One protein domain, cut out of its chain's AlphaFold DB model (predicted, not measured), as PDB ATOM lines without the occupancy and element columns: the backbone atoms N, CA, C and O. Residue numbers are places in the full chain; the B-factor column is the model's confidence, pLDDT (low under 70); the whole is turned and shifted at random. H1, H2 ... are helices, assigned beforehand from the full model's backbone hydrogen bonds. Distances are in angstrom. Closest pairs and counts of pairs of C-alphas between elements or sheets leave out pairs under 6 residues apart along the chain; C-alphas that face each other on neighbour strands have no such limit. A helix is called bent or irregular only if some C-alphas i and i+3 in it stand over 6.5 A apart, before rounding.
ATOM      1  N   GLU A   2     -11.501  18.461 169.366       76.38
ATOM      2  CA  GLU A   2     -12.905  18.631 168.932       76.38
ATOM      3  C   GLU A   2     -13.822  19.221 170.019       76.38
ATOM      4  O   GLU A   2     -14.545  20.177 169.764       76.38
ATOM      5  N   PHE A   3     -13.709  18.759 171.269       78.19
ATOM      6  CA  PHE A   3     -14.514  19.278 172.386       78.19
ATOM      7  C   PHE A   3     -14.362  20.797 172.611       78.19
ATOM      8  O   PHE A   3     -15.350  21.510 172.775       78.19
ATOM      9  N   LEU A   4     -13.128  21.317 172.557       85.19
ATOM     10  CA  LEU A   4     -12.855  22.751 172.715       85.19
ATOM     11  C   LEU A   4     -13.450  23.574 171.557       85.19
ATOM     12  O   LEU A   4     -13.917  24.694 171.768       85.19
ATOM     13  N   ARG A   5     -13.472  23.018 170.339       77.06
ATOM     14  CA  ARG A   5     -14.086  23.658 169.167       77.06
ATOM     15  C   ARG A   5     -15.603  23.732 169.290       77.06
ATOM     16  O   ARG A   5     -16.152  24.814 169.108       77.06
ATOM     17  N   VAL A   6     -16.261  22.637 169.678       80.31
ATOM     18  CA  VAL A   6     -17.715  22.615 169.928       80.31
ATOM     19  C   VAL A   6     -18.098  23.666 170.972       80.31
ATOM     20  O   VAL A   6     -19.012  24.455 170.744       80.31
ATOM     21  N   ILE A   7     -17.342  23.755 172.070       85.62
ATOM     22  CA  ILE A   7     -17.540  24.801 173.085       85.62
ATOM     23  C   ILE A   7     -17.387  26.202 172.480       85.62
ATOM     24  O   ILE A   7     -18.222  27.069 172.728       85.62
ATOM     25  N   THR A   8     -16.362  26.427 171.656       84.56
ATOM     26  CA  THR A   8     -16.123  27.729 171.007       84.56
ATOM     27  C   THR A   8     -17.290  28.127 170.099       84.56
ATOM     28  O   THR A   8     -17.727  29.276 170.129       84.56
ATOM     29  N   ILE A   9     -17.848  27.177 169.342       82.31
ATOM     30  CA  ILE A   9     -19.011  27.398 168.471       82.31
ATOM     31  C   ILE A   9     -20.248  27.742 169.298       82.31
ATOM     32  O   ILE A   9     -20.949  28.696 168.972       82.31
ATOM     33  N   ILE A  10     -20.503  27.013 170.388       85.44
ATOM     34  CA  ILE A  10     -21.637  27.282 171.284       85.44
ATOM     35  C   ILE A  10     -21.514  28.675 171.909       85.44
ATOM     36  O   ILE A  10     -22.499  29.416 171.967       85.44
ATOM     37  N   ILE A  11     -20.312  29.061 172.345       89.50
ATOM     38  CA  ILE A  11     -20.050  30.398 172.890       89.50
ATOM     39  C   ILE A  11     -20.293  31.462 171.815       89.50
ATOM     40  O   ILE A  11     -21.007  32.430 172.071       89.50
ATOM     41  N   LEU A  12     -19.773  31.267 170.601       87.50
ATOM     42  CA  LEU A  12     -19.960  32.199 169.488       87.50
ATOM     43  C   LEU A  12     -21.441  32.342 169.104       87.50
ATOM     44  O   LEU A  12     -21.927  33.463 168.962       87.50
ATOM     45  N   MET A  13     -22.178  31.231 169.014       86.38
ATOM     46  CA  MET A  13     -23.634  31.217 168.820       86.38
ATOM     47  C   MET A  13     -24.355  31.995 169.917       86.38
ATOM     48  O   MET A  13     -25.222  32.814 169.629       86.38
ATOM     49  N   SER A  14     -23.972  31.778 171.175       88.75
ATOM     50  CA  SER A  14     -24.575  32.462 172.322       88.75
ATOM     51  C   SER A  14     -24.336  33.972 172.262       88.75
ATOM     52  O   SER A  14     -25.266  34.747 172.484       88.75
ATOM     53  N   ILE A  15     -23.124  34.402 171.893       89.94
ATOM     54  CA  ILE A  15     -22.788  35.818 171.692       89.94
ATOM     55  C   ILE A  15     -23.631  36.413 170.561       89.94
ATOM     56  O   ILE A  15     -24.223  37.475 170.745       89.94
ATOM     57  N   ILE A  16     -23.747  35.729 169.418       88.81
ATOM     58  CA  ILE A  16     -24.574  36.192 168.293       88.81
ATOM     59  C   ILE A  16     -26.039  36.320 168.713       88.81
ATOM     60  O   ILE A  16     -26.656  37.348 168.443       88.81
ATOM     61  N   CYS A  17     -26.588  35.336 169.426       87.69
ATOM     62  CA  CYS A  17     -27.953  35.385 169.948       87.69
ATOM     63  C   CYS A  17     -28.166  36.555 170.922       87.69
ATOM     64  O   CYS A  17     -29.199  37.225 170.863       87.69
ATOM     65  N   LEU A  18     -27.193  36.839 171.794       88.81
ATOM     66  CA  LEU A  18     -27.244  37.988 172.703       88.81
ATOM     67  C   LEU A  18     -27.213  39.317 171.945       88.81
ATOM     68  O   LEU A  18     -28.008  40.212 172.247       88.81
ATOM     69  N   VAL A  19     -26.337  39.438 170.945       87.12
ATOM     70  CA  VAL A  19     -26.264  40.618 170.075       87.12
ATOM     71  C   VAL A  19     -27.591  40.801 169.348       87.12
ATOM     72  O   VAL A  19     -28.203  41.855 169.500       87.12
ATOM     73  N   LEU A  20     -28.082  39.765 168.660       87.12
ATOM     74  CA  LEU A  20     -29.379  39.748 167.976       87.12
ATOM     75  C   LEU A  20     -30.495  40.242 168.895       87.12
ATOM     76  O   LEU A  20     -31.245  41.145 168.532       87.12
ATOM     77  N   ASN A  21     -30.578  39.697 170.109       86.44
ATOM     78  CA  ASN A  21     -31.611  40.079 171.061       86.44
ATOM     79  C   ASN A  21     -31.496  41.544 171.518       86.44
ATOM     80  O   ASN A  21     -32.522  42.172 171.782       86.44
ATOM     81  N   SER A  22     -30.277  42.079 171.589       86.81
ATOM     82  CA  SER A  22     -30.002  43.455 172.024       86.81
ATOM     83  C   SER A  22     -30.271  44.486 170.926       86.81
ATOM     84  O   SER A  22     -30.736  45.585 171.222       86.81
ATOM     85  N   VAL A  23     -29.999  44.146 169.660       89.88
ATOM     86  CA  VAL A  23     -30.156  45.082 168.534       89.88
ATOM     87  C   VAL A  23     -31.481  44.938 167.784       89.88
ATOM     88  O   VAL A  23     -31.836  45.842 167.028       89.88
ATOM     89  N   LYS A  24     -32.247  43.854 168.000       88.62
ATOM     90  CA  LYS A  24     -33.490  43.586 167.251       88.62
ATOM     91  C   LYS A  24     -34.472  44.757 167.267       88.62
ATOM     92  O   LYS A  24     -35.051  45.059 166.235       88.62
ATOM     93  N   SER A  25     -34.658  45.426 168.407       86.50
ATOM     94  CA  SER A  25     -35.631  46.517 168.535       86.50
ATOM     95  C   SER A  25     -35.231  47.716 167.682       86.50
ATOM     96  O   SER A  25     -36.070  48.273 166.987       86.50
ATOM     97  N   TYR A  26     -33.939  48.057 167.683       88.38
ATOM     98  CA  TYR A  26     -33.392  49.136 166.864       88.38
ATOM     99  C   TYR A  26     -33.471  48.801 165.377       88.38
ATOM    100  O   TYR A  26     -33.793  49.666 164.569       88.38
ATOM    101  N   PHE A  27     -33.204  47.545 165.012       88.50
ATOM    102  CA  PHE A  27     -33.311  47.092 163.629       88.50
ATOM    103  C   PHE A  27     -34.756  47.144 163.118       88.50
ATOM    104  O   PHE A  27     -34.997  47.638 162.020       88.50
ATOM    105  N   LEU A  28     -35.716  46.685 163.923       89.50
ATOM    106  CA  LEU A  28     -37.141  46.731 163.590       89.50
ATOM    107  C   LEU A  28     -37.642  48.172 163.450       89.50
ATOM    108  O   LEU A  28     -38.313  48.483 162.472       89.50
ATOM    109  N   GLU A  29     -37.262  49.057 164.374       88.94
ATOM    110  CA  GLU A  29     -37.600  50.485 164.308       88.94
ATOM    111  C   GLU A  29     -36.978  51.163 163.078       88.94
ATOM    112  O   GLU A  29     -37.622  51.968 162.404       88.94
ATOM    113  N   TYR A  30     -35.727  50.828 162.757       89.50
ATOM    114  CA  TYR A  30     -35.073  51.315 161.549       89.50
ATOM    115  C   TYR A  30     -35.799  50.836 160.288       89.50
ATOM    116  O   TYR A  30     -36.023  51.632 159.374       89.50
ATOM    117  N   ALA A  31     -36.181  49.556 160.239       88.19
ATOM    118  CA  ALA A  31     -36.864  48.972 159.093       88.19
ATOM    119  C   ALA A  31     -38.243  49.609 158.857       88.19
ATOM    120  O   ALA A  31     -38.541  49.997 157.728       88.19
ATOM    121  N   ASP A  32     -39.031  49.784 159.919       87.81
ATOM    122  CA  ASP A  32     -40.322  50.485 159.897       87.81
ATOM    123  C   ASP A  32     -40.175  51.904 159.326       87.81
ATOM    124  O   ASP A  32     -40.763  52.243 158.298       87.81
ATOM    125  N   LYS A  33     -39.275  52.710 159.905       88.38
ATOM    126  CA  LYS A  33     -39.076  54.112 159.501       88.38
ATOM    127  C   LYS A  33     -38.513  54.271 158.092       88.38
ATOM    128  O   LYS A  33     -38.876  55.214 157.391       88.38
ATOM    129  N   LYS A  34     -37.570  53.415 157.691       92.12
ATOM    130  CA  LYS A  34     -36.840  53.575 156.426       92.12
ATOM    131  C   LYS A  34     -37.600  53.013 155.230       92.12
ATOM    132  O   LYS A  34     -37.482  53.575 154.142       92.12
ATOM    133  N   PHE A  35     -38.322  51.913 155.425       88.06
ATOM    134  CA  PHE A  35     -39.002  51.185 154.352       88.06
ATOM    135  C   PHE A  35     -40.529  51.308 154.411       88.06
ATOM    136  O   PHE A  35     -41.198  50.728 153.561       88.06
ATOM    137  N   SER A  36     -41.071  52.067 155.373       86.50
ATOM    138  CA  SER A  36     -42.517  52.256 155.567       86.50
ATOM    139  C   SER A  36     -43.264  50.923 155.697       86.50
ATOM    140  O   SER A  36     -44.325  50.729 155.111       86.50
ATOM    141  N   LEU A  37     -42.659  49.981 156.425       86.81
ATOM    142  CA  LEU A  37     -43.211  48.650 156.677       86.81
ATOM    143  C   LEU A  37     -44.007  48.676 157.972       86.81
ATOM    144  O   LEU A  37     -43.455  49.079 158.981       86.81
ATOM    145  N   ASN A  38     -45.224  48.138 158.002       87.50
ATOM    146  CA  ASN A  38     -45.983  48.033 159.249       87.50
ATOM    147  C   ASN A  38     -45.401  46.902 160.099       87.50
ATOM    148  O   ASN A  38     -45.878  45.777 160.021       87.50
ATOM    149  N   VAL A  39     -44.340  47.157 160.868       88.12
ATOM    150  CA  VAL A  39     -43.607  46.122 161.629       88.12
ATOM    151  C   VAL A  39     -44.320  45.723 162.929       88.12
ATOM    152  O   VAL A  39     -44.196  44.585 163.391       88.12
ATOM    153  N   LEU A  40     -45.073  46.647 163.518       87.12
ATOM    154  CA  LEU A  40     -45.770  46.486 164.792       87.12
ATOM    155  C   LEU A  40     -47.268  46.753 164.637       87.12
ATOM    156  O   LEU A  40     -47.667  47.603 163.845       87.12
ATOM    157  N   HIS A  41     -48.091  46.062 165.428       82.75
ATOM    158  CA  HIS A  41     -49.508  46.410 165.548       82.75
ATOM    159  C   HIS A  41     -49.680  47.789 166.206       82.75
ATOM    160  O   HIS A  41     -48.880  48.188 167.063       82.75
ATOM    161  N   GLU A  42     -50.744  48.508 165.835       77.50
ATOM    162  CA  GLU A  42     -51.044  49.840 166.367       77.50
ATOM    163  C   GLU A  42     -51.066  49.862 167.904       77.50
ATOM    164  O   GLU A  42     -51.561  48.947 168.565       77.50
ATOM    165  N   GLY A  43     -50.494  50.918 168.493       73.81
ATOM    166  CA  GLY A  43     -50.433  51.094 169.947       73.81
ATOM    167  C   GLY A  43     -49.382  50.238 170.669       73.81
ATOM    168  O   GLY A  43     -49.295  50.302 171.896       73.81
ATOM    169  N   THR A  44     -48.562  49.462 169.949       77.44
ATOM    170  CA  THR A  44     -47.471  48.668 170.543       77.44
ATOM    171  C   THR A  44     -46.104  49.349 170.400       77.44
ATOM    172  O   THR A  44     -45.909  50.243 169.581       77.44
ATOM    173  N   ASN A  45     -45.143  48.968 171.249       74.38
ATOM    174  CA  ASN A  45     -43.794  49.544 171.271       74.38
ATOM    175  C   ASN A  45     -42.746  48.463 170.955       74.38
ATOM    176  O   ASN A  45     -42.855  47.333 171.429       74.38
ATOM    177  N   TYR A  46     -41.683  48.846 170.244       68.56
ATOM    178  CA  TYR A  46     -40.495  48.045 169.913       68.56
ATOM    179  C   TYR A  46     -39.817  47.349 171.101       68.56
ATOM    180  O   TYR A  46     -39.073  46.385 170.915       68.56
ATOM    181  N   LYS A  47     -40.068  47.812 172.333       67.44
ATOM    182  CA  LYS A  47     -39.590  47.168 173.567       67.44
ATOM    183  C   LYS A  47     -40.392  45.924 173.986       67.44
ATOM    184  O   LYS A  47     -40.041  45.306 174.991       67.44
ATOM    185  N   VAL A  48     -41.455  45.546 173.270       56.00
ATOM    186  CA  VAL A  48     -42.443  44.562 173.743       56.00
ATOM    187  C   VAL A  48     -42.498  43.318 172.846       56.00
ATOM    188  O   VAL A  48     -42.331  43.390 171.637       56.00
ATOM    189  N   LYS A  49     -42.663  42.169 173.518       65.31
ATOM    190  CA  LYS A  49     -42.823  40.765 173.084       65.31
ATOM    191  C   LYS A  49     -43.101  40.503 171.592       65.31
ATOM    192  O   LYS A  49     -43.885  41.176 170.945       65.31
ATOM    193  N   GLN A  50     -42.569  39.379 171.107       63.53
ATOM    194  CA  GLN A  50     -42.729  38.849 169.741       63.53
ATOM    195  C   GLN A  50     -44.194  38.741 169.258       63.53
ATOM    196  O   GLN A  50     -44.444  38.741 168.058       63.53
ATOM    197  N   SER A  51     -45.160  38.695 170.182       68.69
ATOM    198  CA  SER A  51     -46.606  38.737 169.921       68.69
ATOM    199  C   SER A  51     -47.124  40.074 169.372       68.69
ATOM    200  O   SER A  51     -48.258  40.128 168.922       68.69
ATOM    201  N   CYS A  52     -46.336  41.148 169.440       82.00
ATOM    202  CA  CYS A  52     -46.707  42.478 168.947       82.00
ATOM    203  C   CYS A  52     -46.303  42.717 167.481       82.00
ATOM    204  O   CYS A  52     -46.625  43.765 166.927       82.00
ATOM    205  N   LEU A  53     -45.585  41.767 166.870       87.31
ATOM    206  CA  LEU A  53     -45.147  41.852 165.480       87.31
ATOM    207  C   LEU A  53     -46.279  41.465 164.531       87.31
ATOM    208  O   LEU A  53     -46.857  40.381 164.661       87.31
ATOM    209  N   THR A  54     -46.478  42.299 163.519       91.94
ATOM    210  CA  THR A  54     -47.271  41.963 162.331       91.94
ATOM    211  C   THR A  54     -46.604  40.835 161.536       91.94
ATOM    212  O   THR A  54     -45.455  40.444 161.797       91.94
ATOM    213  N   ILE A  55     -47.274  40.331 160.500       92.12
ATOM    214  CA  ILE A  55     -46.671  39.378 159.560       92.12
ATOM    215  C   ILE A  55     -45.417  39.979 158.890       92.12
ATOM    216  O   ILE A  55     -44.391  39.297 158.804       92.12
ATOM    217  N   GLN A  56     -45.436  41.262 158.512       93.00
ATOM    218  CA  GLN A  56     -44.262  41.938 157.938       93.00
ATOM    219  C   GLN A  56     -43.115  42.043 158.948       93.00
ATOM    220  O   GLN A  56     -41.960  41.763 158.613       93.00
ATOM    221  N   GLY A  57     -43.419  42.373 160.206       92.06
ATOM    222  CA  GLY A  57     -42.422  42.413 161.273       92.06
ATOM    223  C   GLY A  57     -41.767  41.053 161.517       92.06
ATOM    224  O   GLY A  57     -40.553  40.977 161.724       92.06
ATOM    225  N   LYS A  58     -42.536  39.962 161.407       92.94
ATOM    226  CA  LYS A  58     -41.995  38.593 161.456       92.94
ATOM    227  C   LYS A  58     -41.055  38.311 160.283       92.94
ATOM    228  O   LYS A  58     -39.988  37.753 160.519       92.94
ATOM    229  N   VAL A  59     -41.392  38.724 159.058       94.75
ATOM    230  CA  VAL A  59     -40.504  38.578 157.885       94.75
ATOM    231  C   VAL A  59     -39.172  39.297 158.101       94.75
ATOM    232  O   VAL A  59     -38.114  38.697 157.901       94.75
ATOM    233  N   VAL A  60     -39.209  40.551 158.562       93.56
ATOM    234  CA  VAL A  60     -38.003  41.347 158.849       93.56
ATOM    235  C   VAL A  60     -37.147  40.673 159.924       93.56
ATOM    236  O   VAL A  60     -35.929  40.562 159.770       93.56
ATOM    237  N   LEU A  61     -37.774  40.175 160.994       92.00
ATOM    238  CA  LEU A  61     -37.070  39.481 162.071       92.00
ATOM    239  C   LEU A  61     -36.460  38.149 161.610       92.00
ATOM    240  O   LEU A  61     -35.333  37.836 162.000       92.00
ATOM    241  N   ILE A  62     -37.177  37.377 160.787       93.62
ATOM    242  CA  ILE A  62     -36.666  36.138 160.183       93.62
ATOM    243  C   ILE A  62     -35.435  36.468 159.348       93.62
ATOM    244  O   ILE A  62     -34.373  35.915 159.623       93.62
ATOM    245  N   PHE A  63     -35.540  37.410 158.404       93.50
ATOM    246  CA  PHE A  63     -34.415  37.825 157.562       93.50
ATOM    247  C   PHE A  63     -33.197  38.232 158.402       93.50
ATOM    248  O   PHE A  63     -32.096  37.717 158.199       93.50
ATOM    249  N   PHE A  64     -33.403  39.090 159.403       90.88
ATOM    250  CA  PHE A  64     -32.338  39.533 160.298       90.88
ATOM    251  C   PHE A  64     -31.658  38.361 161.017       90.88
ATOM    252  O   PHE A  64     -30.433  38.240 161.000       90.88
ATOM    253  N   SER A  65     -32.449  37.446 161.577       89.88
ATOM    254  CA  SER A  65     -31.939  36.282 162.307       89.88
ATOM    255  C   SER A  65     -31.145  35.341 161.395       89.88
ATOM    256  O   SER A  65     -30.053  34.903 161.758       89.88
ATOM    257  N   VAL A  66     -31.642  35.069 160.186       90.31
ATOM    258  CA  VAL A  66     -31.006  34.115 159.261       90.31
ATOM    259  C   VAL A  66     -29.781  34.677 158.548       90.31
ATOM    260  O   VAL A  66     -29.033  33.911 157.960       90.31
ATOM    261  N   THR A  67     -29.534  35.987 158.604       86.81
ATOM    262  CA  THR A  67     -28.260  36.550 158.122       86.81
ATOM    263  C   THR A  67     -27.108  36.326 159.103       86.81
ATOM    264  O   THR A  67     -25.962  36.183 158.683       86.81
ATOM    265  N   LEU A  68     -27.402  36.255 160.407       85.38
ATOM    266  CA  LEU A  68     -26.386  36.226 161.464       85.38
ATOM    267  C   LEU A  68     -26.188  34.834 162.075       85.38
ATOM    268  O   LEU A  68     -25.049  34.444 162.321       85.38
ATOM    269  N   ILE A  69     -27.265  34.068 162.282       85.94
ATOM    270  CA  ILE A  69     -27.203  32.723 162.882       85.94
ATOM    271  C   ILE A  69     -26.326  31.747 162.078       85.94
ATOM    272  O   ILE A  69     -25.471  31.105 162.686       85.94
ATOM    273  N   PRO A  70     -26.467  31.606 160.746       86.00
ATOM    274  CA  PRO A  70     -25.671  30.632 160.008       86.00
ATOM    275  C   PRO A  70     -24.251  31.127 159.716       86.00
ATOM    276  O   PRO A  70     -23.443  30.340 159.232       86.00
ATOM    277  N   LEU A  71     -23.906  32.391 159.994       84.75
ATOM    278  CA  LEU A  71     -22.605  32.965 159.626       84.75
ATOM    279  C   LEU A  71     -21.419  32.146 160.175       84.75
ATOM    280  O   LEU A  71     -20.484  31.888 159.417       84.75
ATOM    281  N   PRO A  72     -21.443  31.640 161.424       82.75
ATOM    282  CA  PRO A  72     -20.346  30.821 161.932       82.75
ATOM    283  C   PRO A  72     -20.173  29.475 161.245       82.75
ATOM    284  O   PRO A  72     -19.069  28.940 161.289       82.75
ATOM    285  N   SER A  73     -21.211  28.948 160.579       79.50
ATOM    286  CA  SER A  73     -21.084  27.707 159.803       79.50
ATOM    287  C   SER A  73     -20.040  27.834 158.689       79.50
ATOM    288  O   SER A  73     -19.318  26.879 158.424       79.50
ATOM    289  N   LEU A  74     -19.857  29.034 158.121       83.31
ATOM    290  CA  LEU A  74     -18.841  29.307 157.096       83.31
ATOM    291  C   LEU A  74     -17.401  29.159 157.608       83.31
ATOM    292  O   LEU A  74     -16.488  28.950 156.812       83.31
ATOM    293  N   PHE A  75     -17.195  29.257 158.922       78.81
ATOM    294  CA  PHE A  75     -15.879  29.168 159.557       78.81
ATOM    295  C   PHE A  75     -15.604  27.783 160.166       78.81
ATOM    296  O   PHE A  75     -14.549  27.575 160.767       78.81
ATOM    297  N   LEU A  76     -16.524  26.822 160.013       73.00
ATOM    298  CA  LEU A  76     -16.339  25.448 160.479       73.00
ATOM    299  C   LEU A  76     -15.433  24.678 159.516       73.00
ATOM    300  O   LEU A  76     -15.863  24.219 158.467       73.00
ATOM    301  N   SER A  77     -14.169  24.490 159.887       64.12
ATOM    302  CA  SER A  77     -13.170  23.832 159.031       64.12
ATOM    303  C   SER A  77     -13.346  22.313 158.867       64.12
ATOM    304  O   SER A  77     -12.496  21.678 158.254       64.12
ATOM    305  N   GLU A  78     -14.352  21.703 159.499       67.62
ATOM    306  CA  GLU A  78     -14.528  20.239 159.536       67.62
ATOM    307  C   GLU A  78     -15.198  19.689 158.275       67.62
ATOM    308  O   GLU A  78     -14.946  18.552 157.885       67.62
ATOM    309  N   PHE A  79     -15.991  20.518 157.604       68.25
ATOM    310  CA  PHE A  79     -16.591  20.194 156.318       68.25
ATOM    311  C   PHE A  79     -15.874  20.939 155.197       68.25
ATOM    312  O   PHE A  79     -15.208  21.954 155.422       68.25
ATOM    313  N   ASN A  80     -16.018  20.446 153.963       85.56
ATOM    314  CA  ASN A  80     -15.527  21.201 152.819       85.56
ATOM    315  C   ASN A  80     -16.247  22.564 152.757       85.56
ATOM    316  O   ASN A  80     -17.416  22.697 153.123       85.56
ATOM    317  N   TYR A  81     -15.530  23.594 152.306       89.00
ATOM    318  CA  TYR A  81     -16.059  24.959 152.250       89.00
ATOM    319  C   TYR A  81     -17.381  25.045 151.468       89.00
ATOM    320  O   TYR A  81     -18.272  25.804 151.844       89.00
ATOM    321  N   PHE A  82     -17.539  24.231 150.419       92.00
ATOM    322  CA  PHE A  82     -18.751  24.203 149.608       92.00
ATOM    323  C   PHE A  82     -19.969  23.671 150.379       92.00
ATOM    324  O   PHE A  82     -21.047  24.242 150.263       92.00
ATOM    325  N   PHE A  83     -19.812  22.655 151.226       92.12
ATOM    326  CA  PHE A  83     -20.863  22.153 152.109       92.12
ATOM    327  C   PHE A  83     -21.347  23.263 153.046       92.12
ATOM    328  O   PHE A  83     -22.546  23.536 153.115       92.12
ATOM    329  N   ASN A  84     -20.417  23.963 153.704       91.31
ATOM    330  CA  ASN A  84     -20.755  25.081 154.589       91.31
ATOM    331  C   ASN A  84     -21.445  26.220 153.832       91.31
ATOM    332  O   ASN A  84     -22.388  26.817 154.348       91.31
ATOM    333  N   LEU A  85     -21.012  26.505 152.600       92.56
ATOM    334  CA  LEU A  85     -21.675  27.469 151.723       92.56
ATOM    335  C   LEU A  85     -23.109  27.031 151.397       92.56
ATOM    336  O   LEU A  85     -24.023  27.848 151.485       92.56
ATOM    337  N   GLY A  86     -23.321  25.754 151.075       94.38
ATOM    338  CA  GLY A  86     -24.645  25.185 150.823       94.38
ATOM    339  C   GLY A  86     -25.577  25.332 152.028       94.38
ATOM    340  O   GLY A  86     -26.701  25.811 151.875       94.38
ATOM    341  N   VAL A  87     -25.088  25.014 153.232       92.25
ATOM    342  CA  VAL A  87     -25.833  25.212 154.489       92.25
ATOM    343  C   VAL A  87     -26.128  26.693 154.722       92.25
ATOM    344  O   VAL A  87     -27.270  27.066 154.974       92.25
ATOM    345  N   PHE A  88     -25.140  27.578 154.594       93.44
ATOM    346  CA  PHE A  88     -25.358  29.017 154.751       93.44
ATOM    347  C   PHE A  88     -26.436  29.542 153.789       93.44
ATOM    348  O   PHE A  88     -27.357  30.253 154.205       93.44
ATOM    349  N   LEU A  89     -26.372  29.142 152.516       95.38
ATOM    350  CA  LEU A  89     -27.349  29.527 151.503       95.38
ATOM    351  C   LEU A  89     -28.738  28.936 151.771       95.38
ATOM    352  O   LEU A  89     -29.726  29.622 151.510       95.38
ATOM    353  N   SER A  90     -28.845  27.728 152.338       95.62
ATOM    354  CA  SER A  90     -30.147  27.144 152.677       95.62
ATOM    355  C   SER A  90     -30.876  27.934 153.770       95.62
ATOM    356  O   SER A  90     -32.102  27.977 153.765       95.62
ATOM    357  N   PHE A  91     -30.148  28.594 154.680       93.75
ATOM    358  CA  PHE A  91     -30.728  29.522 155.665       93.75
ATOM    359  C   PHE A  91     -31.038  30.901 155.065       93.75
ATOM    360  O   PHE A  91     -32.127  31.444 155.282       93.75
ATOM    361  N   LEU A  92     -30.077  31.475 154.330       94.75
ATOM    362  CA  LEU A  92     -30.148  32.853 153.840       94.75
ATOM    363  C   LEU A  92     -31.204  33.028 152.744       94.75
ATOM    364  O   LEU A  92     -31.973  33.991 152.778       94.75
ATOM    365  N   LEU A  93     -31.238  32.114 151.771       95.94
ATOM    366  CA  LEU A  93     -32.038  32.275 150.560       95.94
ATOM    367  C   LEU A  93     -33.542  32.359 150.865       95.94
ATOM    368  O   LEU A  93     -34.157  33.329 150.423       95.94
ATOM    369  N   PRO A  94     -34.147  31.474 151.685       96.38
ATOM    370  CA  PRO A  94     -35.556  31.610 152.042       96.38
ATOM    371  C   PRO A  94     -35.873  32.922 152.758       96.38
ATOM    372  O   PRO A  94     -36.892  33.544 152.471       96.38
ATOM    373  N   GLY A  95     -34.997  33.381 153.661       95.81
ATOM    374  CA  GLY A  95     -35.201  34.647 154.368       95.81
ATOM    375  C   GLY A  95     -35.160  35.848 153.428       95.81
ATOM    376  O   GLY A  95     -36.015  36.729 153.518       95.81
ATOM    377  N   LEU A  96     -34.208  35.865 152.489       95.75
ATOM    378  CA  LEU A  96     -34.128  36.897 151.456       95.75
ATOM    379  C   LEU A  96     -35.377  36.883 150.569       95.75
ATOM    380  O   LEU A  96     -35.941  37.937 150.280       95.75
ATOM    381  N   MET A  97     -35.835  35.700 150.159       96.25
ATOM    382  CA  MET A  97     -37.031  35.586 149.332       96.25
ATOM    383  C   MET A  97     -38.283  36.055 150.071       96.25
ATOM    384  O   MET A  97     -39.074  36.782 149.481       96.25
ATOM    385  N   LEU A  98     -38.453  35.731 151.355       96.19
ATOM    386  CA  LEU A  98     -39.558  36.280 152.148       96.19
ATOM    387  C   LEU A  98     -39.515  37.810 152.204       96.19
ATOM    388  O   LEU A  98     -40.552  38.445 152.021       96.19
ATOM    389  N   LEU A  99     -38.330  38.406 152.379       94.56
ATOM    390  CA  LEU A  99     -38.167  39.862 152.381       94.56
ATOM    391  C   LEU A  99     -38.544  40.490 151.029       94.56
ATOM    392  O   LEU A  99     -39.279  41.473 150.991       94.56
ATOM    393  N   LEU A 100     -38.119  39.890 149.911       94.62
ATOM    394  CA  LEU A 100     -38.532  40.321 148.565       94.62
ATOM    395  C   LEU A 100     -40.049  40.199 148.350       94.62
ATOM    396  O   LEU A 100     -40.619  40.858 147.481       94.62
ATOM    397  N   ARG A 101     -40.707  39.353 149.145       94.06
ATOM    398  CA  ARG A 101     -42.143  39.074 149.099       94.06
ATOM    399  C   ARG A 101     -42.910  39.655 150.283       94.06
ATOM    400  O   ARG A 101     -44.026  39.216 150.557       94.06
ATOM    401  N   ILE A 102     -42.370  40.672 150.947       93.31
ATOM    402  CA  ILE A 102     -42.979  41.272 152.142       93.31
ATOM    403  C   ILE A 102     -44.402  41.819 151.915       93.31
ATOM    404  O   ILE A 102     -45.196  41.884 152.845       93.31
ATOM    405  N   ASN A 103     -44.768  42.146 150.671       90.94
ATOM    406  CA  ASN A 103     -46.133  42.560 150.311       90.94
ATOM    407  C   ASN A 103     -47.116  41.383 150.185       90.94
ATOM    408  O   ASN A 103     -48.324  41.577 150.230       90.94
ATOM    409  N   THR A 104     -46.623  40.157 149.990       91.19
ATOM    410  CA  THR A 104     -47.447  38.938 150.062       91.19
ATOM    411  C   THR A 104     -47.627  38.506 151.517       91.19
ATOM    412  O   THR A 104     -48.721  38.129 151.923       91.19
ATOM    413  N   PHE A 105     -46.569  38.603 152.318       92.00
ATOM    414  CA  PHE A 105     -46.594  38.305 153.747       92.00
ATOM    415  C   PHE A 105     -46.916  39.574 154.549       92.00
ATOM    416  O   PHE A 105     -46.049  40.136 155.219       92.00
ATOM    417  N   ASN A 106     -48.166  40.028 154.469       92.44
ATOM    418  CA  ASN A 106     -48.693  41.160 155.230       92.44
ATOM    419  C   ASN A 106     -50.044  40.819 155.882       92.44
ATOM    420  O   ASN A 106     -50.697  39.839 155.515       92.44
ATOM    421  N   ASP A 107     -50.453  41.641 156.849       89.00
ATOM    422  CA  ASP A 107     -51.708  41.452 157.587       89.00
ATOM    423  C   ASP A 107     -52.941  41.687 156.694       89.00
ATOM    424  O   ASP A 107     -53.975  41.059 156.896       89.00
ATOM    425  N   ASP A 108     -52.819  42.499 155.636       88.25
ATOM    426  CA  ASP A 108     -53.903  42.735 154.667       88.25
ATOM    427  C   ASP A 108     -54.288  41.466 153.888       88.25
ATOM    428  O   ASP A 108     -55.397  41.354 153.369       88.25
ATOM    429  N   ASN A 109     -53.381  40.487 153.810       87.44
ATOM    430  CA  ASN A 109     -53.618  39.195 153.169       87.44
ATOM    431  C   ASN A 109     -54.168  38.136 154.139       87.44
ATOM    432  O   ASN A 109     -54.146  36.941 153.817       87.44
ATOM    433  N   ILE A 110     -54.680  38.525 155.307       88.56
ATOM    434  CA  ILE A 110     -55.479  37.634 156.154       88.56
ATOM    435  C   ILE A 110     -56.819  37.363 155.457       88.56
ATOM    436  O   ILE A 110     -57.511  38.277 155.013       88.56
ATOM    437  N   SER A 111     -57.174  36.088 155.304       85.81
ATOM    438  CA  SER A 111     -58.443  35.699 154.686       85.81
ATOM    439  C   SER A 111     -59.615  36.111 155.571       85.81
ATOM    440  O   SER A 111     -59.638  35.777 156.754       85.81
ATOM    441  N   SER A 112     -60.620  36.781 155.003       84.94
ATOM    442  CA  SER A 112     -61.847  37.132 155.727       84.94
ATOM    443  C   SER A 112     -62.671  35.906 156.129       84.94
ATOM    444  O   SER A 112     -63.437  35.977 157.083       84.94
ATOM    445  N   GLU A 113     -62.527  34.792 155.406       82.19
ATOM    446  CA  GLU A 113     -63.288  33.562 155.647       82.19
ATOM    447  C   GLU A 113     -62.666  32.701 156.748       82.19
ATOM    448  O   GLU A 113     -63.379  32.177 157.599       82.19
ATOM    449  N   THR A 114     -61.338  32.549 156.743       83.50
ATOM    450  CA  THR A 114     -60.636  31.676 157.701       83.50
ATOM    451  C   THR A 114     -60.010  32.441 158.864       83.50
ATOM    452  O   THR A 114     -59.640  31.825 159.858       83.50
ATOM    453  N   GLY A 115     -59.845  33.764 158.751       85.25
ATOM    454  CA  GLY A 115     -59.091  34.576 159.711       85.25
ATOM    455  C   GLY A 115     -57.583  34.295 159.709       85.25
ATOM    456  O   GLY A 115     -56.871  34.764 160.595       85.25
ATOM    457  N   LEU A 116     -57.083  33.529 158.732       86.12
ATOM    458  CA  LEU A 116     -55.682  33.123 158.633       86.12
ATOM    459  C   LEU A 116     -54.980  33.852 157.482       86.12
ATOM    460  O   LEU A 116     -55.516  33.975 156.379       86.12
ATOM    461  N   GLY A 117     -53.763  34.329 157.743       87.50
ATOM    462  CA  GLY A 117     -52.846  34.873 156.738       87.50
ATOM    463  C   GLY A 117     -51.759  33.871 156.349       87.50
ATOM    464  O   GLY A 117     -51.701  32.753 156.862       87.50
ATOM    465  N   TYR A 118     -50.861  34.278 155.454       91.00
ATOM    466  CA  TYR A 118     -49.663  33.491 155.156       91.00
ATOM    467  C   TYR A 118     -48.705  33.505 156.353       91.00
ATOM    468  O   TYR A 118     -48.332  34.577 156.824       91.00
ATOM    469  N   ASP A 119     -48.280  32.331 156.827       92.62
ATOM    470  CA  ASP A 119     -47.316  32.218 157.927       92.62
ATOM    471  C   ASP A 119     -45.869  32.262 157.394       92.62
ATOM    472  O   ASP A 119     -45.389  31.272 156.831       92.62
ATOM    473  N   PRO A 120     -45.134  33.373 157.593       94.75
ATOM    474  CA  PRO A 120     -43.775  33.515 157.087       94.75
ATOM    475  C   PRO A 120     -42.800  32.569 157.794       94.75
ATOM    476  O   PRO A 120     -41.804  32.165 157.197       94.75
ATOM    477  N   THR A 121     -43.078  32.180 159.041       94.50
ATOM    478  CA  THR A 121     -42.212  31.275 159.809       94.50
ATOM    479  C   THR A 121     -42.323  29.868 159.251       94.50
ATOM    480  O   THR A 121     -41.308  29.230 158.972       94.50
ATOM    481  N   LEU A 122     -43.551  29.395 159.030       94.94
ATOM    482  CA  LEU A 122     -43.781  28.086 158.431       94.94
ATOM    483  C   LEU A 122     -43.233  28.018 157.002       94.94
ATOM    484  O   LEU A 122     -42.533  27.061 156.670       94.94
ATOM    485  N   SER A 123     -43.503  29.037 156.179       95.88
ATOM    486  CA  SER A 123     -42.950  29.133 154.823       95.88
ATOM    487  C   SER A 123     -41.423  29.094 154.828       95.88
ATOM    488  O   SER A 123     -40.831  28.366 154.030       95.88
ATOM    489  N   TRP A 124     -40.777  29.815 155.753       96.94
ATOM    490  CA  TRP A 124     -39.324  29.777 155.911       96.94
ATOM    491  C   TRP A 124     -38.816  28.376 156.277       96.94
ATOM    492  O   TRP A 124     -37.906  27.878 155.619       96.94
ATOM    493  N   ILE A 125     -39.418  27.722 157.280       96.50
ATOM    494  CA  ILE A 125     -39.003  26.382 157.739       96.50
ATOM    495  C   ILE A 125     -39.120  25.364 156.603       96.50
ATOM    496  O   ILE A 125     -38.185  24.605 156.356       96.50
ATOM    497  N   LEU A 126     -40.253  25.347 155.897       97.06
ATOM    498  CA  LEU A 126     -40.473  24.422 154.787       97.06
ATOM    499  C   LEU A 126     -39.476  24.662 153.646       97.06
ATOM    500  O   LEU A 126     -38.917  23.706 153.115       97.06
ATOM    501  N   ALA A 127     -39.205  25.925 153.309       97.44
ATOM    502  CA  ALA A 127     -38.228  26.283 152.284       97.44
ATOM    503  C   ALA A 127     -36.799  25.892 152.686       97.44
ATOM    504  O   ALA A 127     -36.054  25.350 151.872       97.44
ATOM    505  N   PHE A 128     -36.427  26.122 153.947       96.88
ATOM    506  CA  PHE A 128     -35.144  25.704 154.504       96.88
ATOM    507  C   PHE A 128     -34.966  24.183 154.417       96.88
ATOM    508  O   PHE A 128     -33.933  23.717 153.939       96.88
ATOM    509  N   LEU A 129     -35.977  23.404 154.820       96.56
ATOM    510  CA  LEU A 129     -35.944  21.942 154.722       96.56
ATOM    511  C   LEU A 129     -35.860  21.460 153.268       96.56
ATOM    512  O   LEU A 129     -35.150  20.501 152.987       96.56
ATOM    513  N   ALA A 130     -36.548  22.137 152.348       97.19
ATOM    514  CA  ALA A 130     -36.485  21.842 150.920       97.19
ATOM    515  C   ALA A 130     -35.109  22.123 150.295       97.19
ATOM    516  O   ALA A 130     -34.730  21.439 149.345       97.19
ATOM    517  N   LEU A 131     -34.373  23.113 150.816       97.56
ATOM    518  CA  LEU A 131     -33.025  23.454 150.359       97.56
ATOM    519  C   LEU A 131     -31.942  22.586 150.992       97.56
ATOM    520  O   LEU A 131     -30.977  22.241 150.316       97.56
ATOM    521  N   SER A 132     -32.066  22.285 152.284       93.44
ATOM    522  CA  SER A 132     -30.955  21.814 153.118       93.44
ATOM    523  C   SER A 132     -30.253  20.588 152.540       93.44
ATOM    524  O   SER A 132     -29.030  20.594 152.434       93.44
ATOM    525  N   MET A 133     -31.004  19.576 152.100       92.00
ATOM    526  CA  MET A 133     -30.428  18.359 151.533       92.00
ATOM    527  C   MET A 133     -29.718  18.626 150.202       92.00
ATOM    528  O   MET A 133     -28.519  18.373 150.089       92.00
ATOM    529  N   GLY A 134     -30.427  19.138 149.192       95.00
ATOM    530  CA  GLY A 134     -29.839  19.299 147.863       95.00
ATOM    531  C   GLY A 134     -28.786  20.406 147.782       95.00
ATOM    532  O   GLY A 134     -27.878  20.296 146.964       95.00
ATOM    533  N   PHE A 135     -28.819  21.422 148.654       96.44
ATOM    534  CA  PHE A 135     -27.725  22.395 148.754       96.44
ATOM    535  C   PHE A 135     -26.525  21.819 149.503       96.44
ATOM    536  O   PHE A 135     -25.412  21.928 149.004       96.44
ATOM    537  N   ALA A 136     -26.705  21.181 150.662       92.88
ATOM    538  CA  ALA A 136     -25.569  20.628 151.399       92.88
ATOM    539  C   ALA A 136     -24.829  19.562 150.575       92.88
ATOM    540  O   ALA A 136     -23.609  19.637 150.420       92.88
ATOM    541  N   ILE A 137     -25.572  18.619 149.986       93.25
ATOM    542  CA  ILE A 137     -25.011  17.555 149.144       93.25
ATOM    543  C   ILE A 137     -24.542  18.126 147.807       93.25
ATOM    544  O   ILE A 137     -23.386  17.949 147.447       93.25
ATOM    545  N   GLY A 138     -25.395  18.866 147.094       95.19
ATOM    546  CA  GLY A 138     -25.066  19.373 145.764       95.19
ATOM    547  C   GLY A 138     -23.854  20.302 145.768       95.19
ATOM    548  O   GLY A 138     -22.983  20.161 144.918       95.19
ATOM    549  N   PHE A 139     -23.722  21.208 146.743       95.00
ATOM    550  CA  PHE A 139     -22.502  22.010 146.847       95.00
ATOM    551  C   PHE A 139     -21.297  21.167 147.279       95.00
ATOM    552  O   PHE A 139     -20.222  21.334 146.708       95.00
ATOM    553  N   SER A 140     -21.454  20.244 148.231       93.31
ATOM    554  CA  SER A 140     -20.367  19.335 148.621       93.31
ATOM    555  C   SER A 140     -19.832  18.534 147.426       93.31
ATOM    556  O   SER A 140     -18.621  18.445 147.236       93.31
ATOM    557  N   ASP A 141     -20.715  18.030 146.571       93.12
ATOM    558  CA  ASP A 141     -20.378  17.225 145.395       93.12
ATOM    559  C   ASP A 141     -19.651  18.027 144.301       93.12
ATOM    560  O   ASP A 141     -18.891  17.461 143.510       93.12
ATOM    561  N   LEU A 142     -19.775  19.362 144.289       91.31
ATOM    562  CA  LEU A 142     -18.958  20.218 143.418       91.31
ATOM    563  C   LEU A 142     -17.465  20.153 143.763       91.31
ATOM    564  O   LEU A 142     -16.644  20.390 142.873       91.31
ATOM    565  N   TYR A 143     -17.106  19.814 145.003       89.00
ATOM    566  CA  TYR A 143     -15.713  19.701 145.437       89.00
ATOM    567  C   TYR A 143     -15.015  18.444 144.887       89.00
ATOM    568  O   TYR A 143     -13.816  18.479 144.619       89.00
ATOM    569  N   PHE A 144     -15.743  17.345 144.674       87.88
ATOM    570  CA  PHE A 144     -15.158  16.072 144.245       87.88
ATOM    571  C   PHE A 144     -14.998  16.003 142.723       87.88
ATOM    572  O   PHE A 144     -15.915  16.337 141.973       87.88
ATOM    573  N   ASN A 145     -13.825  15.579 142.245       85.50
ATOM    574  CA  ASN A 145     -13.529  15.501 140.807       85.50
ATOM    575  C   ASN A 145     -14.152  14.278 140.129       85.50
ATOM    576  O   ASN A 145     -14.479  14.350 138.947       85.50
ATOM    577  N   ASP A 146     -14.355  13.199 140.882       88.88
ATOM    578  CA  ASP A 146     -14.849  11.921 140.357       88.88
ATOM    579  C   ASP A 146     -16.372  11.919 140.139       88.88
ATOM    580  O   ASP A 146     -16.921  11.005 139.529       88.88
ATOM    581  N   ILE A 147     -17.062  12.966 140.601       90.00
ATOM    582  CA  ILE A 147     -18.500  13.145 140.412       90.00
ATOM    583  C   ILE A 147     -18.740  13.988 139.149       90.00
ATOM    584  O   ILE A 147     -18.296  15.144 139.081       90.00
ATOM    585  N   PRO A 148     -19.489  13.478 138.151       93.00
ATOM    586  CA  PRO A 148     -19.914  14.259 136.998       93.00
ATOM    587  C   PRO A 148     -20.668  15.517 137.431       93.00
ATOM    588  O   PRO A 148     -21.722  15.442 138.059       93.00
ATOM    589  N   LYS A 149     -20.156  16.695 137.056       91.50
ATOM    590  CA  LYS A 149     -20.635  17.987 137.582       91.50
ATOM    591  C   LYS A 149     -22.110  18.286 137.297       91.50
ATOM    592  O   LYS A 149     -22.701  19.092 138.003       91.50
ATOM    593  N   TYR A 150     -22.737  17.639 136.315       93.50
ATOM    594  CA  TYR A 150     -24.174  17.816 136.082       93.50
ATOM    595  C   TYR A 150     -25.028  17.307 137.259       93.50
ATOM    596  O   TYR A 150     -26.081  17.882 137.513       93.50
ATOM    597  N   ILE A 151     -24.581  16.285 138.002       94.00
ATOM    598  CA  ILE A 151     -25.306  15.719 139.154       94.00
ATOM    599  C   ILE A 151     -25.496  16.773 140.261       94.00
ATOM    600  O   ILE A 151     -26.651  17.069 140.590       94.00
ATOM    601  N   PRO A 152     -24.431  17.407 140.801       95.12
ATOM    602  CA  PRO A 152     -24.590  18.454 141.802       95.12
ATOM    603  C   PRO A 152     -25.392  19.655 141.296       95.12
ATOM    604  O   PRO A 152     -26.206  20.192 142.044       95.12
ATOM    605  N   PHE A 153     -25.240  20.058 140.027       95.75
ATOM    606  CA  PHE A 153     -26.043  21.154 139.470       95.75
ATOM    607  C   PHE A 153     -27.540  20.827 139.423       95.75
ATOM    608  O   PHE A 153     -28.357  21.685 139.760       95.75
ATOM    609  N   VAL A 154     -27.912  19.599 139.047       96.12
ATOM    610  CA  VAL A 154     -29.316  19.162 139.060       96.12
ATOM    611  C   VAL A 154     -29.855  19.107 140.490       96.12
ATOM    612  O   VAL A 154     -30.961  19.589 140.720       96.12
ATOM    613  N   LEU A 155     -29.081  18.614 141.464       96.25
ATOM    614  CA  LEU A 155     -29.485  18.619 142.880       96.25
ATOM    615  C   LEU A 155     -29.732  20.032 143.414       96.25
ATOM    616  O   LEU A 155     -30.772  20.280 144.025       96.25
ATOM    617  N   ILE A 156     -28.815  20.966 143.142       97.56
ATOM    618  CA  ILE A 156     -28.962  22.376 143.528       97.56
ATOM    619  C   ILE A 156     -30.215  22.973 142.874       97.56
ATOM    620  O   ILE A 156     -31.000  23.646 143.542       97.56
ATOM    621  N   LEU A 157     -30.443  22.707 141.585       97.19
ATOM    622  CA  LEU A 157     -31.619  23.208 140.877       97.19
ATOM    623  C   LEU A 157     -32.924  22.636 141.451       97.19
ATOM    624  O   LEU A 157     -33.864  23.393 141.685       97.19
ATOM    625  N   LEU A 158     -32.984  21.326 141.706       97.19
ATOM    626  CA  LEU A 158     -34.156  20.679 142.300       97.19
ATOM    627  C   LEU A 158     -34.451  21.236 143.694       97.19
ATOM    628  O   LEU A 158     -35.594  21.587 143.969       97.19
ATOM    629  N   ALA A 159     -33.429  21.393 144.537       97.75
ATOM    630  CA  ALA A 159     -33.564  22.002 145.857       97.75
ATOM    631  C   ALA A 159     -34.102  23.432 145.779       97.75
ATOM    632  O   ALA A 159     -35.046  23.790 146.490       97.75
ATOM    633  N   PHE A 160     -33.547  24.239 144.871       97.50
ATOM    634  CA  PHE A 160     -34.022  25.597 144.644       97.50
ATOM    635  C   PHE A 160     -35.496  25.605 144.236       97.50
ATOM    636  O   PHE A 160     -36.291  26.278 144.891       97.50
ATOM    637  N   LEU A 161     -35.887  24.814 143.232       96.12
ATOM    638  CA  LEU A 161     -37.275  24.710 142.769       96.12
ATOM    639  C   LEU A 161     -38.224  24.217 143.870       96.12
ATOM    640  O   LEU A 161     -39.299  24.791 144.049       96.12
ATOM    641  N   SER A 162     -37.816  23.215 144.650       96.38
ATOM    642  CA  SER A 162     -38.565  22.723 145.810       96.38
ATOM    643  C   SER A 162     -38.823  23.825 146.836       96.38
ATOM    644  O   SER A 162     -39.929  23.930 147.363       96.38
ATOM    645  N   SER A 163     -37.834  24.684 147.094       97.06
ATOM    646  CA  SER A 163     -37.961  25.787 148.053       97.06
ATOM    647  C   SER A 163     -38.950  26.867 147.613       97.06
ATOM    648  O   SER A 163     -39.532  27.552 148.456       97.06
ATOM    649  N   LEU A 164     -39.203  26.994 146.304       95.50
ATOM    650  CA  LEU A 164     -40.171  27.956 145.779       95.50
ATOM    651  C   LEU A 164     -41.606  27.595 146.172       95.50
ATOM    652  O   LEU A 164     -42.428  28.497 146.304       95.50
ATOM    653  N   ILE A 165     -41.910  26.314 146.401       93.75
ATOM    654  CA  ILE A 165     -43.257  25.847 146.762       93.75
ATOM    655  C   ILE A 165     -43.776  26.585 148.015       93.75
ATOM    656  O   ILE A 165     -44.761  27.319 147.912       93.75
ATOM    657  N   PRO A 166     -43.113  26.491 149.184       93.88
ATOM    658  CA  PRO A 166     -43.545  27.193 150.394       93.88
ATOM    659  C   PRO A 166     -43.330  28.712 150.368       93.88
ATOM    660  O   PRO A 166     -43.981  29.422 151.137       93.88
ATOM    661  N   ILE A 167     -42.452  29.226 149.499       95.25
ATOM    662  CA  ILE A 167     -42.199  30.669 149.348       95.25
ATOM    663  C   ILE A 167     -43.235  31.349 148.449       95.25
ATOM    664  O   ILE A 167     -43.480  32.544 148.625       95.25
ATOM    665  N   PHE A 168     -43.868  30.617 147.525       93.69
ATOM    666  CA  PHE A 168     -44.875  31.116 146.581       93.69
ATOM    667  C   PHE A 168     -46.297  30.577 146.795       93.69
ATOM    668  O   PHE A 168     -46.939  30.148 145.830       93.69
ATOM    669  N   PRO A 169     -46.851  30.659 148.023       87.69
ATOM    670  CA  PRO A 169     -48.152  30.068 148.312       87.69
ATOM    671  C   PRO A 169     -49.287  30.736 147.520       87.69
ATOM    672  O   PRO A 169     -50.170  30.049 147.025       87.69
ATOM    673  N   ASP A 170     -49.235  32.048 147.287       88.19
ATOM    674  CA  ASP A 170     -50.200  32.801 146.468       88.19
ATOM    675  C   ASP A 170     -50.225  32.377 144.991       88.19
ATOM    676  O   ASP A 170     -51.265  32.462 144.337       88.19
ATOM    677  N   LYS A 171     -49.086  31.939 144.438       90.31
ATOM    678  CA  LYS A 171     -49.020  31.459 143.050       90.31
ATOM    679  C   LYS A 171     -49.654  30.083 142.941       90.31
ATOM    680  O   LYS A 171     -50.395  29.850 141.993       90.31
ATOM    681  N   ILE A 172     -49.411  29.224 143.929       85.50
ATOM    682  CA  ILE A 172     -50.030  27.900 144.030       85.50
ATOM    683  C   ILE A 172     -51.536  28.032 144.262       85.50
ATOM    684  O   ILE A 172     -52.310  27.323 143.626       85.50
ATOM    685  N   ASN A 173     -51.954  28.986 145.098       84.44
ATOM    686  CA  ASN A 173     -53.355  29.217 145.448       84.44
ATOM    687  C   ASN A 173     -54.262  29.376 144.218       84.44
ATOM    688  O   ASN A 173     -55.393  28.913 144.219       84.44
ATOM    689  N   LYS A 174     -53.750  29.970 143.130       85.06
ATOM    690  CA  LYS A 174     -54.501  30.151 141.873       85.06
ATOM    691  C   LYS A 174     -54.897  28.845 141.181       85.06
ATOM    692  O   LYS A 174     -55.779  28.867 140.329       85.06
ATOM    693  N   TYR A 175     -54.224  27.745 141.498       85.56
ATOM    694  CA  TYR A 175     -54.455  26.431 140.899       85.56
ATOM    695  C   TYR A 175     -55.232  25.487 141.823       85.56
ATOM    696  O   TYR A 175     -55.555  24.372 141.418       85.56
ATOM    697  N   LEU A 176     -55.518  25.909 143.057       84.56
ATOM    698  CA  LEU A 176     -56.235  25.113 144.043       84.56
ATOM    699  C   LEU A 176     -57.706  25.535 144.090       84.56
ATOM    700  O   LEU A 176     -58.049  26.698 143.902       84.56
ATOM    701  N   SER A 177     -58.588  24.576 144.365       86.19
ATOM    702  CA  SER A 177     -60.024  24.825 144.557       86.19
ATOM    703  C   SER A 177     -60.370  25.343 145.957       86.19
ATOM    704  O   SER A 177     -61.542  25.541 146.270       86.19
ATOM    705  N   PHE A 178     -59.366  25.533 146.811       82.69
ATOM    706  CA  PHE A 178     -59.488  25.974 148.195       82.69
ATOM    707  C   PHE A 178     -58.390  26.994 148.513       82.69
ATOM    708  O   PHE A 178     -57.344  27.011 147.866       82.69
ATOM    709  N   ASP A 179     -58.615  27.813 149.541       84.00
ATOM    710  CA  ASP A 179     -57.638  28.804 149.991       84.00
ATOM    711  C   ASP A 179     -56.441  28.120 150.664       84.00
ATOM    712  O   ASP A 179     -56.592  27.398 151.656       84.00
ATOM    713  N   ILE A 180     -55.235  28.373 150.161       86.56
ATOM    714  CA  ILE A 180     -53.995  27.832 150.720       86.56
ATOM    715  C   ILE A 180     -53.726  28.320 152.156       86.56
ATOM    716  O   ILE A 180     -52.969  27.686 152.889       86.56
ATOM    717  N   ARG A 181     -54.367  29.422 152.572       88.56
ATOM    718  CA  ARG A 181     -54.319  29.949 153.947       88.56
ATOM    719  C   ARG A 181     -55.171  29.135 154.929       88.56
ATOM    720  O   ARG A 181     -55.056  29.331 156.134       88.56
ATOM    721  N   SER A 182     -56.040  28.243 154.447       89.00
ATOM    722  CA  SER A 182     -56.821  27.341 155.304       89.00
ATOM    723  C   SER A 182     -55.945  26.259 155.946       89.00
ATOM    724  O   SER A 182     -54.870  25.939 155.439       89.00
ATOM    725  N   GLU A 183     -56.420  25.625 157.022       87.31
ATOM    726  CA  GLU A 183     -55.708  24.500 157.657       87.31
ATOM    727  C   GLU A 183     -55.391  23.375 156.661       87.31
ATOM    728  O   GLU A 183     -54.281  22.840 156.646       87.31
ATOM    729  N   LYS A 184     -56.351  23.065 155.780       88.81
ATOM    730  CA  LYS A 184     -56.170  22.087 154.705       88.81
ATOM    731  C   LYS A 184     -55.085  22.532 153.725       88.81
ATOM    732  O   LYS A 184     -54.225  21.734 153.373       88.81
ATOM    733  N   GLY A 185     -55.080  23.800 153.324       88.50
ATOM    734  CA  GLY A 185     -54.069  24.315 152.406       88.50
ATOM    735  C   GLY A 185     -52.660  24.337 152.983       88.50
ATOM    736  O   GLY A 185     -51.705  23.967 152.299       88.50
ATOM    737  N   VAL A 186     -52.534  24.657 154.270       90.25
ATOM    738  CA  VAL A 186     -51.273  24.534 155.007       90.25
ATOM    739  C   VAL A 186     -50.800  23.077 155.053       90.25
ATOM    740  O   VAL A 186     -49.603  22.811 154.912       90.25
ATOM    741  N   TRP A 187     -51.715  22.126 155.245       92.06
ATOM    742  CA  TRP A 187     -51.395  20.699 155.216       92.06
ATOM    743  C   TRP A 187     -50.916  20.240 153.834       92.06
ATOM    744  O   TRP A 187     -49.865  19.601 153.727       92.06
ATOM    745  N   ASP A 188     -51.611  20.643 152.776       91.12
ATOM    746  CA  ASP A 188     -51.243  20.304 151.401       91.12
ATOM    747  C   ASP A 188     -49.883  20.913 151.015       91.12
ATOM    748  O   ASP A 188     -49.065  20.249 150.375       91.12
ATOM    749  N   LEU A 189     -49.562  22.123 151.491       92.31
ATOM    750  CA  LEU A 189     -48.242  22.735 151.301       92.31
ATOM    751  C   LEU A 189     -47.114  21.913 151.948       92.31
ATOM    752  O   LEU A 189     -46.041  21.744 151.353       92.31
ATOM    753  N   LYS A 190     -47.350  21.373 153.153       94.81
ATOM    754  CA  LYS A 190     -46.397  20.477 153.832       94.81
ATOM    755  C   LYS A 190     -46.193  19.192 153.032       94.81
ATOM    756  O   LYS A 190     -45.047  18.788 152.843       94.81
ATOM    757  N   ILE A 191     -47.273  18.592 152.524       94.88
ATOM    758  CA  ILE A 191     -47.210  17.386 151.683       94.88
ATOM    759  C   ILE A 191     -46.409  17.656 150.408       94.88
ATOM    760  O   ILE A 191     -45.487  16.901 150.105       94.88
ATOM    761  N   LEU A 192     -46.708  18.737 149.682       93.38
ATOM    762  CA  LEU A 192     -45.994  19.093 148.452       93.38
ATOM    763  C   LEU A 192     -44.500  19.314 148.705       93.38
ATOM    764  O   LEU A 192     -43.662  18.815 147.955       93.38
ATOM    765  N   THR A 193     -44.163  20.001 149.798       95.00
ATOM    766  CA  THR A 193     -42.765  20.201 150.205       95.00
ATOM    767  C   THR A 193     -42.088  18.856 150.488       95.00
ATOM    768  O   THR A 193     -41.019  18.586 149.938       95.00
ATOM    769  N   ALA A 194     -42.723  17.982 151.273       96.06
ATOM    770  CA  ALA A 194     -42.193  16.660 151.610       96.06
ATOM    771  C   ALA A 194     -42.012  15.759 150.376       96.06
ATOM    772  O   ALA A 194     -40.972  15.121 150.234       96.06
ATOM    773  N   LEU A 195     -42.978  15.753 149.453       96.50
ATOM    774  CA  LEU A 195     -42.874  15.041 148.176       96.50
ATOM    775  C   LEU A 195     -41.696  15.553 147.348       96.50
ATOM    776  O   LEU A 195     -40.958  14.763 146.766       96.50
ATOM    777  N   SER A 196     -41.485  16.868 147.324       95.38
ATOM    778  CA  SER A 196     -40.371  17.458 146.589       95.38
ATOM    779  C   SER A 196     -39.008  17.064 147.184       95.38
ATOM    780  O   SER A 196     -38.093  16.733 146.432       95.38
ATOM    781  N   ILE A 197     -38.892  16.996 148.518       95.31
ATOM    782  CA  ILE A 197     -37.694  16.491 149.210       95.31
ATOM    783  C   ILE A 197     -37.495  15.006 148.900       95.31
ATOM    784  O   ILE A 197     -36.386  14.577 148.603       95.31
ATOM    785  N   PHE A 198     -38.569  14.214 148.901       96.56
ATOM    786  CA  PHE A 198     -38.500  12.797 148.551       96.56
ATOM    787  C   PHE A 198     -37.985  12.576 147.119       96.56
ATOM    788  O   PHE A 198     -37.135  11.714 146.903       96.56
ATOM    789  N   ILE A 199     -38.424  13.390 146.152       96.06
ATOM    790  CA  ILE A 199     -37.916  13.357 144.771       96.06
ATOM    791  C   ILE A 199     -36.417  13.688 144.724       96.06
ATOM    792  O   ILE A 199     -35.670  12.990 144.037       96.06
ATOM    793  N   GLN A 200     -35.957  14.699 145.471       95.06
ATOM    794  CA  GLN A 200     -34.524  15.006 145.583       95.06
ATOM    795  C   GLN A 200     -33.737  13.808 146.134       95.06
ATOM    796  O   GLN A 200     -32.706  13.438 145.569       95.06
ATOM    797  N   SER A 201     -34.245  13.159 147.186       94.88
ATOM    798  CA  SER A 201     -33.628  11.966 147.772       94.88
ATOM    799  C   SER A 201     -33.547  10.805 146.785       94.88
ATOM    800  O   SER A 201     -32.508  10.154 146.696       94.88
ATOM    801  N   LEU A 202     -34.609  10.557 146.012       95.31
ATOM    802  CA  LEU A 202     -34.604   9.527 144.971       95.31
ATOM    803  C   LEU A 202     -33.591   9.837 143.868       95.31
ATOM    804  O   LEU A 202     -32.873   8.934 143.441       95.31
ATOM    805  N   PHE A 203     -33.504  11.095 143.427       94.88
ATOM    806  CA  PHE A 203     -32.513  11.507 142.432       94.88
ATOM    807  C   PHE A 203     -31.082  11.306 142.944       94.88
ATOM    808  O   PHE A 203     -30.238  10.779 142.216       94.88
ATOM    809  N   PHE A 204     -30.814  11.679 144.199       93.19
ATOM    810  CA  PHE A 204     -29.517  11.459 144.834       93.19
ATOM    811  C   PHE A 204     -29.166   9.968 144.906       93.19
ATOM    812  O   PHE A 204     -28.101   9.567 144.441       93.19
ATOM    813  N   LEU A 205     -30.084   9.136 145.410       93.69
ATOM    814  CA  LEU A 205     -29.889   7.686 145.499       93.69
ATOM    815  C   LEU A 205     -29.639   7.067 144.122       93.69
ATOM    816  O   LEU A 205     -28.683   6.313 143.955       93.69
ATOM    817  N   HIS A 206     -30.451   7.426 143.128       92.31
ATOM    818  CA  HIS A 206     -30.267   6.970 141.756       92.31
ATOM    819  C   HIS A 206     -28.878   7.347 141.239       92.31
ATOM    820  O   HIS A 206     -28.146   6.473 140.797       92.31
ATOM    821  N   SER A 207     -28.482   8.613 141.378       89.50
ATOM    822  CA  SER A 207     -27.176   9.107 140.930       89.50
ATOM    823  C   SER A 207     -26.010   8.396 141.625       89.50
ATOM    824  O   SER A 207     -25.024   8.070 140.971       89.50
ATOM    825  N   SER A 208     -26.137   8.097 142.921       87.31
ATOM    826  CA  SER A 208     -25.103   7.391 143.689       87.31
ATOM    827  C   SER A 208     -24.870   5.949 143.220       87.31
ATOM    828  O   SER A 208     -23.743   5.467 143.280       87.31
ATOM    829  N   LEU A 209     -25.900   5.278 142.688       86.62
ATOM    830  CA  LEU A 209     -25.782   3.916 142.155       86.62
ATOM    831  C   LEU A 209     -25.003   3.849 140.834       86.62
ATOM    832  O   LEU A 209     -24.444   2.804 140.537       86.62
ATOM    833  N   PHE A 210     -24.955   4.935 140.052       75.25
ATOM    834  CA  PHE A 210     -24.160   5.004 138.812       75.25
ATOM    835  C   PHE A 210     -22.703   5.415 139.043       75.25
ATOM    836  O   PHE A 210     -21.924   5.448 138.091       75.25
ATOM    837  N   LEU A 211     -22.349   5.771 140.280       74.81
ATOM    838  CA  LEU A 211     -20.986   6.129 140.682       74.81
ATOM    839  C   LEU A 211     -20.235   4.960 141.348       74.81
ATOM    840  O   LEU A 211     -19.041   5.098 141.608       74.81
TER     841      LEU A 211
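Overview. This is residues 2 to 211 of the 212 residues of an uncharacterized protein of bioreactor metagenome (UniProt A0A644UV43). You are looking at a flat slab of helices: H4, both arms of bent H5, H6 and H8 form a bundle, helices side by side, H2 and short H3 pack on H4, and bent H1 runs along the edge beyond them. The printed part has 210 residues, with eight named helices, H1 to H8, and no named strand: all helix. It is compact, with a radius of gyration of the C-alphas of 19.1 A, and spans 60 by 50 by 27 A.

Along the chain. Start at C-alpha 2, (-12.905, 18.631, 168.932), where H1, residues 2 to 35, begins. By its hydrogen bonds it was assigned as one helix, but it is bent, C-alphas 22 and 25 being 7.3 A apart; its arms are H1a, residues 2 to 22, 30.3 A, and H1b, 25 to 35. Next come H2, 55 to 68, 20.6 A; H3, 71 to 75; and H4, 81 to 100, 27.5 A, with a kink of 30 degrees near residue 91. H5, 120 to 143, was likewise assigned as one helix but is bent, C-alphas 130 and 133 being 7.0 A apart: H5a, 120 to 130, and H5b, 133 to 143. Then find H6, 150 to 167, 25.8 A; H7, 169 to 173; and H8, 183 to 209, 39.5 A, ending at C-alpha 209, (-25.782, 3.916, 142.155).

Arrangement. H4 and H5a form a hairpin, closest at C-alphas 90 and 128, 5.5 A. H6 touches H8, closest at C-alphas 162 and 196, 5.6 A, a shallow tilt of 4 degrees, opposite ways. H2 touches H4 at C-alphas 63 and 95, 4.6 A. Every O i to N i+4 pair is within hydrogen-bond range in H1a, H1b, H5a, H7 and H8, but 9 of 10 in H2, 14 of 16 in H4, 6 of 7 in H5b, 11 of 14 in H6 and 0 of 1 in H3, where 2 of 2 O i to N i+3 pairs are.

Size, cuts and confidence. C-alphas 43 and 210 are the two farthest apart, 61.5 A. The printed part has no cut; the links H1 to H2 and H4 to H5 are long. Look for pLDDT under 70 at residues 46 to 51 and 77 to 79.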